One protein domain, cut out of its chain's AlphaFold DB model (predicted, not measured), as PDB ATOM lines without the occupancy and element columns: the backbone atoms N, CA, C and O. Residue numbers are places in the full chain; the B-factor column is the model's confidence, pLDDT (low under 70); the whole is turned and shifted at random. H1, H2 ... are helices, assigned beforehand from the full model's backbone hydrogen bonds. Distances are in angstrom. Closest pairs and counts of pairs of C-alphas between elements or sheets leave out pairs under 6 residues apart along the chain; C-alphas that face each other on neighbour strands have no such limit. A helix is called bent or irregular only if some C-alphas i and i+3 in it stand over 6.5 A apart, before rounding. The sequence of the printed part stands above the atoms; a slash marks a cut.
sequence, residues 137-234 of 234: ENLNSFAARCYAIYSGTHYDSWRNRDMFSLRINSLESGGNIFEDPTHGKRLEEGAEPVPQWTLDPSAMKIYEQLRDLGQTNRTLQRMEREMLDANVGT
ATOM      1  N   GLU A 137      93.118  15.055 107.962       93.44
ATOM      2  CA  GLU A 137      93.731  13.727 107.787       93.44
ATOM      3  C   GLU A 137      92.679  12.650 107.472       93.44
ATOM      4  O   GLU A 137      92.837  11.864 106.533       93.44
ATOM      5  N   ASN A 138      91.554  12.657 108.194       93.56
ATOM      6  CA  ASN A 138      90.447  11.738 107.928       93.56
ATOM      7  C   ASN A 138      89.789  12.000 106.565       93.56
ATOM      8  O   ASN A 138      89.442  11.049 105.857       93.56
ATOM      9  N   LEU A 139      89.625  13.272 106.187       92.75
ATOM     10  CA  LEU A 139      89.091  13.663 104.880       92.75
ATOM     11  C   LEU A 139      90.029  13.260 103.740       92.75
ATOM     12  O   LEU A 139      89.550  12.715 102.749       92.75
ATOM     13  N   ASN A 140      91.340  13.447 103.894       92.00
ATOM     14  CA  ASN A 140      92.354  13.028 102.927       92.00
ATOM     15  C   ASN A 140      92.293  11.508 102.725       92.00
ATOM     16  O   ASN A 140      92.201  11.040 101.592       92.00
ATOM     17  N   SER A 141      92.231  10.725 103.811       92.38
ATOM     18  CA  SER A 141      92.080   9.265 103.722       92.38
ATOM     19  C   SER A 141      90.761   8.847 103.059       92.38
ATOM     20  O   SER A 141      90.699   7.883 102.290       92.38
ATOM     21  N   PHE A 142      89.659   9.546 103.343       91.88
ATOM     22  CA  PHE A 142      88.379   9.296 102.680       91.88
ATOM     23  C   PHE A 142      88.441   9.609 101.177       91.88
ATOM     24  O   PHE A 142      88.062   8.770 100.357       91.88
ATOM     25  N   ALA A 143      88.979  10.771 100.808       91.25
ATOM     26  CA  ALA A 143      89.151  11.193  99.424       91.25
ATOM     27  C   ALA A 143      90.073  10.234  98.651       91.25
ATOM     28  O   ALA A 143      89.728   9.825  97.541       91.25
ATOM     29  N   ALA A 144      91.175   9.788  99.264       91.75
ATOM     30  CA  ALA A 144      92.073   8.775  98.715       91.75
ATOM     31  C   ALA A 144      91.338   7.464  98.405       91.75
ATOM     32  O   ALA A 144      91.457   6.933  97.302       91.75
ATOM     33  N   ARG A 145      90.510   6.965  99.333       92.12
ATOM     34  CA  ARG A 145      89.700   5.753  99.121       92.12
ATOM     35  C   ARG A 145      88.669   5.923  98.004       92.12
ATOM     36  O   ARG A 145      88.516   5.022  97.181       92.12
ATOM     37  N   CYS A 146      87.996   7.071  97.923       90.31
ATOM     38  CA  CYS A 146      87.089   7.373  96.812       90.31
ATOM     39  C   CYS A 146      87.824   7.399  95.466       90.31
ATOM     40  O   CYS A 146      87.333   6.847  94.480       90.31
ATOM     41  N   TYR A 147      89.016   7.995  95.423       89.88
ATOM     42  CA  TYR A 147      89.816   8.039  94.205       89.88
ATOM     43  C   TYR A 147      90.406   6.669  93.833       89.88
ATOM     44  O   TYR A 147      90.522   6.345  92.650       89.88
ATOM     45  N   ALA A 148      90.710   5.815  94.812       91.06
ATOM     46  CA  ALA A 148      91.107   4.432  94.570       91.06
ATOM     47  C   ALA A 148      89.990   3.606  93.918       91.06
ATOM     48  O   ALA A 148      90.278   2.789  93.046       91.06
ATOM     49  N   ILE A 149      88.715   3.845  94.264       90.25
ATOM     50  CA  ILE A 149      87.570   3.220  93.573       90.25
ATOM     51  C   ILE A 149      87.556   3.629  92.102       90.25
ATOM     52  O   ILE A 149      87.456   2.762  91.231       90.25
ATOM     53  N   TYR A 150      87.695   4.927  91.809       88.06
ATOM     54  CA  TYR A 150      87.820   5.406  90.430       88.06
ATOM     55  C   TYR A 150      88.999   4.730  89.717       88.06
ATOM     56  O   TYR A 150      88.813   4.121  88.667       88.06
ATOM     57  N   SER A 151      90.190   4.769  90.315       87.81
ATOM     58  CA  SER A 151      91.422   4.225  89.728       87.81
ATOM     59  C   SER A 151      91.357   2.710  89.516       87.81
ATOM     60  O   SER A 151      91.899   2.188  88.542       87.81
ATOM     61  N   GLY A 152      90.680   1.992  90.413       88.56
ATOM     62  CA  GLY A 152      90.481   0.550  90.330       88.56
ATOM     63  C   GLY A 152      89.469   0.172  89.253       88.56
ATOM     64  O   GLY A 152      89.743  -0.718  88.458       88.56
ATOM     65  N   THR A 153      88.335   0.874  89.174       87.06
ATOM     66  CA  THR A 153      87.179   0.495  88.330       87.06
ATOM     67  C   THR A 153      87.117   1.188  86.968       87.06
ATOM     68  O   THR A 153      86.464   0.681  86.054       87.06
ATOM     69  N   HIS A 154      87.780   2.338  86.819       80.06
ATOM     70  CA  HIS A 154      87.637   3.270  85.692       80.06
ATOM     71  C   HIS A 154      86.187   3.713  85.453       80.06
ATOM     72  O   HIS A 154      85.771   3.964  84.325       80.06
ATOM     73  N   TYR A 155      85.392   3.783  86.521       80.75
ATOM     74  CA  TYR A 155      84.014   4.241  86.445       80.75
ATOM     75  C   TYR A 155      83.946   5.765  86.620       80.75
ATOM     76  O   TYR A 155      84.139   6.286  87.721       80.75
ATOM     77  N   ASP A 156      83.668   6.478  85.528       73.56
ATOM     78  CA  ASP A 156      83.815   7.940  85.419       73.56
ATOM     79  C   ASP A 156      82.989   8.762  86.424       73.56
ATOM     80  O   ASP A 156      83.381   9.877  86.768       73.56
ATOM     81  N   SER A 157      81.899   8.215  86.975       76.56
ATOM     82  CA  SER A 157      81.097   8.907  88.006       76.56
ATOM     83  C   SER A 157      81.871   9.202  89.304       76.56
ATOM     84  O   SER A 157      81.444  10.011  90.135       76.56
ATOM     85  N   TRP A 158      83.021   8.551  89.496       73.19
ATOM     86  CA  TRP A 158      83.916   8.786  90.625       73.19
ATOM     87  C   TRP A 158      85.034   9.787  90.324       73.19
ATOM     88  O   TRP A 158      85.685  10.225  91.265       73.19
ATOM     89  N   ARG A 159      85.246  10.175  89.060       68.56
ATOM     90  CA  ARG A 159      86.375  11.018  88.628       68.56
ATOM     91  C   ARG A 159      86.209  12.492  88.987       68.56
ATOM     92  O   ARG A 159      87.142  13.116  89.478       68.56
ATOM     93  N   ASN A 160      85.024  13.044  88.741       66.00
ATOM     94  CA  ASN A 160      84.748  14.477  88.852       66.00
ATOM     95  C   ASN A 160      83.954  14.767  90.127       66.00
ATOM     96  O   ASN A 160      82.789  15.157  90.079       66.00
ATOM     97  N   ARG A 161      84.568  14.500  91.280       73.56
ATOM     98  CA  ARG A 161      83.993  14.847  92.582       73.56
ATOM     99  C   ARG A 161      84.634  16.152  93.044       73.56
ATOM    100  O   ARG A 161      85.847  16.194  93.217       73.56
ATOM    101  N   ASP A 162      83.818  17.165  93.332       77.88
ATOM    102  CA  ASP A 162      84.271  18.457  93.891       77.88
ATOM    103  C   ASP A 162      85.089  18.296  95.183       77.88
ATOM    104  O   ASP A 162      85.897  19.139  95.553       77.88
ATOM    105  N   MET A 163      84.923  17.159  95.858       78.44
ATOM    106  CA  MET A 163      85.703  16.775  97.026       78.44
ATOM    107  C   MET A 163      87.221  16.725  96.775       78.44
ATOM    108  O   MET A 163      87.982  16.913  97.717       78.44
ATOM    109  N   PHE A 164      87.686  16.479  95.546       80.94
ATOM    110  CA  PHE A 164      89.124  16.409  95.252       80.94
ATOM    111  C   PHE A 164      89.786  17.787  95.112       80.94
ATOM    112  O   PHE A 164      91.005  17.879  95.167       80.94
ATOM    113  N   SER A 165      88.998  18.859  94.988       80.06
ATOM    114  CA  SER A 165      89.483  20.238  94.860       80.06
ATOM    115  C   SER A 165      89.205  21.096  96.100       80.06
ATOM    116  O   SER A 165      89.290  22.328  96.039       80.06
ATOM    117  N   LEU A 166      88.883  20.464  97.235       86.94
ATOM    118  CA  LEU A 166      88.648  21.168  98.492       86.94
ATOM    119  C   LEU A 166      89.873  21.991  98.900       86.94
ATOM    120  O   LEU A 166      91.018  21.547  98.820       86.94
ATOM    121  N   ARG A 167      89.611  23.208  99.380       89.94
ATOM    122  CA  ARG A 167      90.613  24.054 100.027       89.94
ATOM    123  C   ARG A 167      90.229  24.238 101.479       89.94
ATOM    124  O   ARG A 167      89.221  24.872 101.780       89.94
ATOM    125  N   ILE A 168      91.043  23.677 102.359       91.25
ATOM    126  CA  ILE A 168      90.903  23.812 103.802       91.25
ATOM    127  C   ILE A 168      92.185  24.467 104.285       91.25
ATOM    128  O   ILE A 168      93.244  23.855 104.225       91.25
ATOM    129  N   ASN A 169      92.103  25.724 104.710       94.69
ATOM    130  CA  ASN A 169      93.284  26.485 105.101       94.69
ATOM    131  C   ASN A 169      93.595  26.290 106.585       94.69
ATOM    132  O   ASN A 169      92.693  26.320 107.421       94.69
ATOM    133  N   SER A 170      94.880  26.146 106.897       93.88
ATOM    134  CA  SER A 170      95.388  26.193 108.266       93.88
ATOM    135  C   SER A 170      95.099  27.552 108.901       93.88
ATOM    136  O   SER A 170      95.271  28.594 108.265       93.88
ATOM    137  N   LEU A 171      94.713  27.536 110.173       91.62
ATOM    138  CA  LEU A 171      94.509  28.730 110.988       91.62
ATOM    139  C   LEU A 171      95.838  29.382 111.400       91.62
ATOM    140  O   LEU A 171      95.856  30.574 111.687       91.62
ATOM    141  N   GLU A 172      96.944  28.630 111.400       89.81
ATOM    142  CA  GLU A 172      98.281  29.164 111.697       89.81
ATOM    143  C   GLU A 172      98.998  29.693 110.453       89.81
ATOM    144  O   GLU A 172      99.504  30.811 110.445       89.81
ATOM    145  N   SER A 173      99.068  28.878 109.396       89.06
ATOM    146  CA  SER A 173      99.890  29.188 108.216       89.06
ATOM    147  C   SER A 173      99.107  29.810 107.060       89.06
ATOM    148  O   SER A 173      99.714  30.309 106.114       89.06
ATOM    149  N   GLY A 174      97.770  29.741 107.079       90.31
ATOM    150  CA  GLY A 174      96.903  30.170 105.973       90.31
ATOM    151  C   GLY A 174      96.983  29.293 104.715       90.31
ATOM    152  O   GLY A 174      96.183  29.466 103.796       90.31
ATOM    153  N   GLY A 175      97.925  28.345 104.662       92.50
ATOM    154  CA  GLY A 175      98.103  27.418 103.552       92.50
ATOM    155  C   GLY A 175      97.055  26.309 103.544       92.50
ATOM    156  O   GLY A 175      96.543  25.919 104.595       92.50
ATOM    157  N   ASN A 176      96.756  25.783 102.354       92.06
ATOM    158  CA  ASN A 176      95.868  24.634 102.210       92.06
ATOM    159  C   ASN A 176      96.506  23.392 102.852       92.06
ATOM    160  O   ASN A 176      97.609  23.001 102.474       92.06
ATOM    161  N   ILE A 177      95.803  22.783 103.800       92.56
ATOM    162  CA  ILE A 177      96.201  21.544 104.481       92.56
ATOM    163  C   ILE A 177      95.479  20.312 103.930       92.56
ATOM    164  O   ILE A 177      95.859  19.190 104.260       92.56
ATOM    165  N   PHE A 178      94.454  20.499 103.092       92.12
ATOM    166  CA  PHE A 178      93.843  19.397 102.354       92.12
ATOM    167  C   PHE A 178      94.777  18.932 101.230       92.12
ATOM    168  O   PHE A 178      95.286  19.742 100.452       92.12
ATOM    169  N   GLU A 179      94.984  17.623 101.157       87.88
ATOM    170  CA  GLU A 179      95.864  16.972 100.194       87.88
ATOM    171  C   GLU A 179      95.004  16.388  99.060       87.88
ATOM    172  O   GLU A 179      94.203  15.477  99.276       87.88
ATOM    173  N   ASP A 180      95.130  16.953  97.851       85.31
ATOM    174  CA  ASP A 180      94.416  16.466  96.666       85.31
ATOM    175  C   ASP A 180      94.908  15.051  96.316       85.31
ATOM    176  O   ASP A 180      96.057  14.890  95.889       85.31
ATOM    177  N   PRO A 181      94.043  14.021  96.403       83.75
ATOM    178  CA  PRO A 181      94.447  12.632  96.207       83.75
ATOM    179  C   PRO A 181      95.015  12.357  94.809       83.75
ATOM    180  O   PRO A 181      95.722  11.363  94.623       83.75
ATOM    181  N   THR A 182      94.703  13.207  93.825       78.12
ATOM    182  CA  THR A 182      95.173  13.102  92.440       78.12
ATOM    183  C   THR A 182      96.554  13.706  92.240       78.12
ATOM    184  O   THR A 182      97.263  13.328  91.303       78.12
ATOM    185  N   HIS A 183      96.946  14.641  93.107       78.94
ATOM    186  CA  HIS A 183      98.182  15.369  92.932       78.94
ATOM    187  C   HIS A 183      99.377  14.463  93.218       78.94
ATOM    188  O   HIS A 183      99.392  13.663  94.157       78.94
ATOM    189  N   GLY A 184     100.389  14.567  92.364       72.50
ATOM    190  CA  GLY A 184     101.592  13.763  92.473       72.50
ATOM    191  C   GLY A 184     102.505  14.294  93.572       72.50
ATOM    192  O   GLY A 184     103.049  15.391  93.440       72.50
ATOM    193  N   LYS A 185     102.713  13.520  94.639       72.12
ATOM    194  CA  LYS A 185     103.693  13.842  95.683       72.12
ATOM    195  C   LYS A 185     105.032  13.223  95.298       72.12
ATOM    196  O   LYS A 185     105.115  12.028  95.018       72.12
ATOM    197  N   ARG A 186     106.091  14.036  95.274       76.81
ATOM    198  CA  ARG A 186     107.465  13.526  95.177       76.81
ATOM    199  C   ARG A 186     107.932  13.167  96.579       76.81
ATOM    200  O   ARG A 186     107.927  14.023  97.458       76.81
ATOM    201  N   LEU A 187     108.279  11.901  96.777       74.00
ATOM    202  CA  LEU A 187     108.753  11.398  98.068       74.00
ATOM    203  C   LEU A 187     110.232  11.737  98.296       74.00
ATOM    204  O   LEU A 187     110.632  11.970  99.431       74.00
ATOM    205  N   GLU A 188     111.012  11.827  97.216       76.44
ATOM    206  CA  GLU A 188     112.433  12.179  97.222       76.44
ATOM    207  C   GLU A 188     112.768  13.117  96.052       76.44
ATOM    208  O   GLU A 188     112.064  13.165  95.034       76.44
ATOM    209  N   GLU A 189     113.851  13.880  96.196       69.38
ATOM    210  CA  GLU A 189     114.335  14.787  95.158       69.38
ATOM    211  C   GLU A 189     114.796  13.980  93.931       69.38
ATOM    212  O   GLU A 189     115.679  13.133  94.017       69.38
ATOM    213  N   GLY A 190     114.146  14.201  92.783       72.56
ATOM    214  CA  GLY A 190     114.389  13.446  91.545       72.56
ATOM    215  C   GLY A 190     113.477  12.233  91.308       72.56
ATOM    216  O   GLY A 190     113.468  11.719  90.192       72.56
ATOM    217  N   ALA A 191     112.656  11.820  92.282       76.56
ATOM    218  CA  ALA A 191     111.706  10.718  92.103       76.56
ATOM    219  C   ALA A 191     110.519  11.097  91.196       76.56
ATOM    220  O   ALA A 191     110.116  12.270  91.118       76.56
ATOM    221  N   GLU A 192     109.935  10.090  90.535       79.06
ATOM    222  CA  GLU A 192     108.677  10.261  89.812       79.06
ATOM    223  C   GLU A 192     107.540  10.588  90.793       79.06
ATOM    224  O   GLU A 192     107.447   9.990  91.870       79.06
ATOM    225  N   PRO A 193     106.677  11.557  90.453       81.62
ATOM    226  CA  PRO A 193     105.550  11.908  91.296       81.62
ATOM    227  C   PRO A 193     104.553  10.745  91.350       81.62
ATOM    228  O   PRO A 193     104.005  10.341  90.325       81.62
ATOM    229  N   VAL A 194     104.280  10.246  92.556       82.75
ATOM    230  CA  VAL A 194     103.248   9.225  92.780       82.75
ATOM    231  C   VAL A 194     101.950   9.885  93.244       82.75
ATOM    232  O   VAL A 194     102.000  10.826  94.042       82.75
ATOM    233  N   PRO A 195     100.774   9.437  92.767       85.00
ATOM    234  CA  PRO A 195      99.501   9.977  93.234       85.00
ATOM    235  C   PRO A 195      99.349   9.810  94.748       85.00
ATOM    236  O   PRO A 195      99.567   8.714  95.270       85.00
ATOM    237  N   GLN A 196      98.939  10.867  95.450       85.50
ATOM    238  CA  GLN A 196      98.831  10.860  96.914       85.50
ATOM    239  C   GLN A 196      97.944   9.740  97.464       85.50
ATOM    240  O   GLN A 196      98.268   9.171  98.504       85.50
ATOM    241  N   TRP A 197      96.878   9.355  96.756       89.56
ATOM    242  CA  TRP A 197      96.002   8.268  97.208       89.56
ATOM    243  C   TRP A 197      96.725   6.922  97.381       89.56
ATOM    244  O   TRP A 197      96.294   6.112  98.195       89.56
ATOM    245  N   THR A 198      97.821   6.680  96.651       90.31
ATOM    246  CA  THR A 198      98.606   5.431  96.753       90.31
ATOM    247  C   THR A 198      99.386   5.320  98.063       90.31
ATOM    248  O   THR A 198      99.794   4.226  98.445       90.31
ATOM    249  N   LEU A 199      99.564   6.441  98.768       90.00
ATOM    250  CA  LEU A 199     100.225   6.498 100.068       90.00
ATOM    251  C   LEU A 199      99.288   6.075 101.211       90.00
ATOM    252  O   LEU A 199      99.769   5.761 102.298       90.00
ATOM    253  N   ASP A 200      97.968   6.051 100.982       93.25
ATOM    254  CA  ASP A 200      96.988   5.556 101.950       93.25
ATOM    255  C   ASP A 200      96.835   4.023 101.811       93.25
ATOM    256  O   ASP A 200      96.362   3.534 100.777       93.25
ATOM    257  N   PRO A 201      97.180   3.228 102.846       94.12
ATOM    258  CA  PRO A 201      97.127   1.767 102.758       94.12
ATOM    259  C   PRO A 201      95.717   1.210 102.525       94.12
ATOM    260  O   PRO A 201      95.548   0.167 101.889       94.12
ATOM    261  N   SER A 202      94.688   1.889 103.038       94.38
ATOM    262  CA  SER A 202      93.298   1.458 102.866       94.38
ATOM    263  C   SER A 202      92.823   1.716 101.440       94.38
ATOM    264  O   SER A 202      92.137   0.875 100.859       94.38
ATOM    265  N   ALA A 203      93.206   2.854 100.863       94.31
ATOM    266  CA  ALA A 203      92.961   3.179  99.467       94.31
ATOM    267  C   ALA A 203      93.663   2.177  98.539       94.31
ATOM    268  O   ALA A 203      93.024   1.641  97.632       94.31
ATOM    269  N   MET A 204      94.925   1.834  98.813       95.50
ATOM    270  CA  MET A 204      95.658   0.847  98.015       95.50
ATOM    271  C   MET A 204      94.986  -0.532  98.035       95.50
ATOM    272  O   MET A 204      94.776  -1.135  96.984       95.50
ATOM    273  N   LYS A 205      94.535  -0.994  99.206       95.94
ATOM    274  CA  LYS A 205      93.795  -2.258  99.324       95.94
ATOM    275  C   LYS A 205      92.500  -2.263  98.503       95.94
ATOM    276  O   LYS A 205      92.185  -3.264  97.863       95.94
ATOM    277  N   ILE A 206      91.748  -1.159  98.505       94.44
ATOM    278  CA  ILE A 206      90.535  -1.016  97.680       94.44
ATOM    279  C   ILE A 206      90.890  -1.090  96.192       94.44
ATOM    280  O   ILE A 206      90.219  -1.788  95.432       94.44
ATOM    281  N   TYR A 207      91.946  -0.391  95.775       94.75
ATOM    282  CA  TYR A 207      92.414  -0.433  94.393       94.75
ATOM    283  C   TYR A 207      92.766  -1.860  93.961       94.75
ATOM    284  O   TYR A 207      92.269  -2.317  92.933       94.75
ATOM    285  N   GLU A 208      93.561  -2.580  94.752       95.06
ATOM    286  CA  GLU A 208      93.967  -3.960  94.456       95.06
ATOM    287  C   GLU A 208      92.766  -4.894  94.296       95.06
ATOM    288  O   GLU A 208      92.737  -5.704  93.371       95.06
ATOM    289  N   GLN A 209      91.742  -4.739  95.139       94.88
ATOM    290  CA  GLN A 209      90.509  -5.529  95.063       94.88
ATOM    291  C   GLN A 209      89.676  -5.243  93.806       94.88
ATOM    292  O   GLN A 209      88.949  -6.119  93.339       94.88
ATOM    293  N   LEU A 210      89.746  -4.023  93.268       93.38
ATOM    294  CA  LEU A 210      88.894  -3.574  92.165       93.38
ATOM    295  C   LEU A 210      89.602  -3.555  90.805       93.38
ATOM    296  O   LEU A 210      88.926  -3.512  89.776       93.38
ATOM    297  N   ARG A 211      90.939  -3.588  90.773       92.69
ATOM    298  CA  ARG A 211      91.741  -3.368  89.560       92.69
ATOM    299  C   ARG A 211      91.383  -4.321  88.424       92.69
ATOM    300  O   ARG A 211      91.246  -3.882  87.282       92.69
ATOM    301  N   ASP A 212      91.224  -5.606  88.721       91.25
ATOM    302  CA  ASP A 212      90.969  -6.628  87.700       91.25
ATOM    303  C   ASP A 212      89.548  -6.486  87.116       91.25
ATOM    304  O   ASP A 212      89.337  -6.605  85.902       91.25
ATOM    305  N   LEU A 213      88.576  -6.097  87.954       88.56
ATOM    306  CA  LEU A 213      87.230  -5.728  87.506       88.56
ATOM    307  C   LEU A 213      87.270  -4.498  86.591       88.56
ATOM    308  O   LEU A 213      86.627  -4.490  85.543       88.56
ATOM    309  N   GLY A 214      88.058  -3.475  86.927       88.94
ATOM    310  CA  GLY A 214      88.191  -2.291  86.074       88.94
ATOM    311  C   GLY A 214      88.958  -2.531  84.775       88.94
ATOM    312  O   GLY A 214      88.665  -1.888  83.768       88.94
ATOM    313  N   GLN A 215      89.919  -3.459  84.741       90.12
ATOM    314  CA  GLN A 215      90.539  -3.905  83.484       90.12
ATOM    315  C   GLN A 215      89.510  -4.569  82.563       90.12
ATOM    316  O   GLN A 215      89.465  -4.272  81.364       90.12
ATOM    317  N   THR A 216      88.643  -5.403  83.139       90.06
ATOM    318  CA  THR A 216      87.524  -6.019  82.418       90.06
ATOM    319  C   THR A 216      86.562  -4.946  81.902       90.06
ATOM    320  O   THR A 216      86.278  -4.904  80.707       90.06
ATOM    321  N   ASN A 217      86.142  -4.010  82.761       86.25
ATOM    322  CA  ASN A 217      85.255  -2.902  82.395       86.25
ATOM    323  C   ASN A 217      85.829  -2.041  81.255       86.25
ATOM    324  O   ASN A 217      85.138  -1.763  80.281       86.25
ATOM    325  N   ARG A 218      87.118  -1.682  81.311       85.50
ATOM    326  CA  ARG A 218      87.783  -0.940  80.224       85.50
ATOM    327  C   ARG A 218      87.788  -1.700  78.907       85.50
ATOM    328  O   ARG A 218      87.598  -1.094  77.855       85.50
ATOM    329  N   THR A 219      88.027  -3.008  78.960       89.38
ATOM    330  CA  THR A 219      87.993  -3.857  77.764       89.38
ATOM    331  C   THR A 219      86.598  -3.846  77.146       89.38
ATOM    332  O   THR A 219      86.480  -3.601  75.949       89.38
ATOM    333  N   LEU A 220      85.554  -4.002  77.965       87.88
ATOM    334  CA  LEU A 220      84.160  -3.934  77.519       87.88
ATOM    335  C   LEU A 220      83.810  -2.565  76.919       87.88
ATOM    336  O   LEU A 220      83.314  -2.511  75.801       87.88
ATOM    337  N   GLN A 221      84.145  -1.462  77.595       86.31
ATOM    338  CA  GLN A 221      83.909  -0.099  77.092       86.31
ATOM    339  C   GLN A 221      84.682   0.219  75.805       86.31
ATOM    340  O   GLN A 221      84.269   1.069  75.014       86.31
ATOM    341  N   ARG A 222      85.856  -0.394  75.605       88.38
ATOM    342  CA  ARG A 222      86.607  -0.264  74.352       88.38
ATOM    343  C   ARG A 222      85.897  -1.017  73.228       88.38
ATOM    344  O   ARG A 222      85.675  -0.425  72.182       88.38
ATOM    345  N   MET A 223      85.498  -2.266  73.468       91.75
ATOM    346  CA  MET A 223      84.753  -3.070  72.490       91.75
ATOM    347  C   MET A 223      83.417  -2.420  72.116       91.75
ATOM    348  O   MET A 223      83.050  -2.401  70.947       91.75
ATOM    349  N   GLU A 224      82.701  -1.856  73.091       88.31
ATOM    350  CA  GLU A 224      81.462  -1.107  72.858       88.31
ATOM    351  C   GLU A 224      81.699   0.105  71.945       88.31
ATOM    352  O   GLU A 224      80.972   0.283  70.971       88.31
ATOM    353  N   ARG A 225      82.745   0.901  72.205       88.19
ATOM    354  CA  ARG A 225      83.113   2.037  71.346       88.19
ATOM    355  C   ARG A 225      83.490   1.605  69.933       88.19
ATOM    356  O   ARG A 225      82.971   2.173  68.984       88.19
ATOM    357  N   GLU A 226      84.320   0.575  69.792       90.00
ATOM    358  CA  GLU A 226      84.713   0.033  68.484       90.00
ATOM    359  C   GLU A 226      83.493  -0.458  67.679       90.00
ATOM    360  O   GLU A 226      83.411  -0.218  66.476       90.00
ATOM    361  N   MET A 227      82.516  -1.093  68.337       87.06
ATOM    362  CA  MET A 227      81.254  -1.519  67.714       87.06
ATOM    363  C   MET A 227      80.373  -0.336  67.293       87.06
ATOM    364  O   MET A 227      79.767  -0.367  66.223       87.06
ATOM    365  N   LEU A 228      80.276   0.701  68.130       85.50
ATOM    366  CA  LEU A 228      79.515   1.909  67.809       85.50
ATOM    367  C   LEU A 228      80.153   2.674  66.642       85.50
ATOM    368  O   LEU A 228      79.441   3.048  65.713       85.50
ATOM    369  N   ASP A 229      81.476   2.830  66.638       82.56
ATOM    370  CA  ASP A 229      82.212   3.499  65.560       82.56
ATOM    371  C   ASP A 229      82.099   2.727  64.233       82.56
ATOM    372  O   ASP A 229      81.933   3.332  63.173       82.56
ATOM    373  N   ALA A 230      82.102   1.389  64.281       76.31
ATOM    374  CA  ALA A 230      81.880   0.544  63.107       76.31
ATOM    375  C   ALA A 230      80.459   0.678  62.520       76.31
ATOM    376  O   ALA A 230      80.297   0.574  61.306       76.31
ATOM    377  N   ASN A 231      79.445   0.943  63.353       63.28
ATOM    378  CA  ASN A 231      78.048   1.106  62.927       63.28
ATOM    379  C   ASN A 231      77.696   2.527  62.450       63.28
ATOM    380  O   ASN A 231      76.662   2.709  61.813       63.28
ATOM    381  N   VAL A 232      78.512   3.539  62.757       60.66
ATOM    382  CA  VAL A 232      78.326   4.925  62.273       60.66
ATOM    383  C   VAL A 232      79.009   5.145  60.908       60.66
ATOM    384  O   VAL A 232      78.710   6.114  60.212       60.66
ATOM    385  N   GLY A 233      79.904   4.238  60.500       56.72
ATOM    386  CA  GLY A 233      80.619   4.262  59.217       56.72
ATOM    387  C   GLY A 233      79.952   3.515  58.050       56.72
ATOM    388  O   GLY A 233      80.575   3.404  56.992       56.72
ATOM    389  N   THR A 234      78.729   3.003  58.224       50.00
ATOM    390  CA  THR A 234      77.882   2.384  57.178       50.00
ATOM    391  C   THR A 234      76.607   3.180  56.975       50.00
ATOM    392  O   THR A 234      76.205   3.355  55.806       50.00
TER     393      THR A 234
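Overview. This is residues 137 to 234 of the 234 residues of an uncharacterized protein of Alphaproteobacteria bacterium (UniProt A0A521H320). Picture two helices side by side, H1 and the first arm H4a of the long bent helix H4, with the second arm H4b turning away as a long arm whose end, residues 222 to 234, sticks out free. The short helix H3 packs on H1, and the 30-residue link from H2 to H3 reaches away from this pair in loops. The printed part has 98 residues with four named helices, in the order H1, H2, H3, H4, and no named strand; its class is all helix. It is loose, with a radius of gyration of the C-alphas of 17.3 A, and spans 64 by 28 by 24 A, the free arm adding to the length.

Along the chain. Begin with H4, residues 201 to 232, assigned as one helix by its hydrogen bonds but bent: C-alphas 209 and 212 are 7.5 A apart. Find C-alpha 201 at (97.127, 1.767, 102.758); from there arm H4a runs 12.5 A to residue 209. Arm H4b, residues 212 to 232, runs 30.7 A to C-alpha 232 at (78.326, 4.925, 62.273). H1, residues 137 to 153, starts at C-alpha 137 at (93.731, 13.727, 107.787) and is 24.4 A long. Look for H2 at residues 162 to 165 and H3 at residues 196 to 199, each 5.6 A long.

Arrangement. H4a and H4b stand at a steep tilt of 54 degrees. H4a touches H1 at a shallow tilt of 14 degrees, the same way; their closest C-alphas, of Ala 203 and Arg 145, are 4.2 A apart. H4b touches H1 with residues 212 to 217 alone, against residues 152 to 153 of H1; the closest C-alphas, of Gly 214 and Thr 153, are 3.7 A apart, and the tilt is steep at 51 degrees. H3 touches H1 at residues 141 to 148 of H1 alone, closest at the C-alphas of Trp 197 and Ala 144, 4.2 A apart. H3 and H4a only just touch, with 3 pairs of C-alphas within 8 A, and only at the corner by their link; their closest C-alphas, of Thr 198 and Met 204, are 5.6 A apart. H2 is close to but not clearly touching H1, with the C-alphas of Phe 164 and Ala 143 closest at 6.7 A, and H2 is apart from H3, H4a and H4b. In H1, H4a and H4b every O i to N i+4 pair is within hydrogen-bond range; H2 and H3 are too short for such a pair, and in each the one O i to N i+3 pair is within range.

Size, cuts and confidence. The C-alphas farthest apart, of Glu 172 and Thr 234, are 64.1 A apart. The printed part has no cut. The link from H2 to H3 is long, and in it residues 184 to 185 pair antiparallel with residues 194 to 195. The mean pLDDT of the printed part is 85.2; look for values under 70 at residues 159 to 160, 189 and 231 to 234.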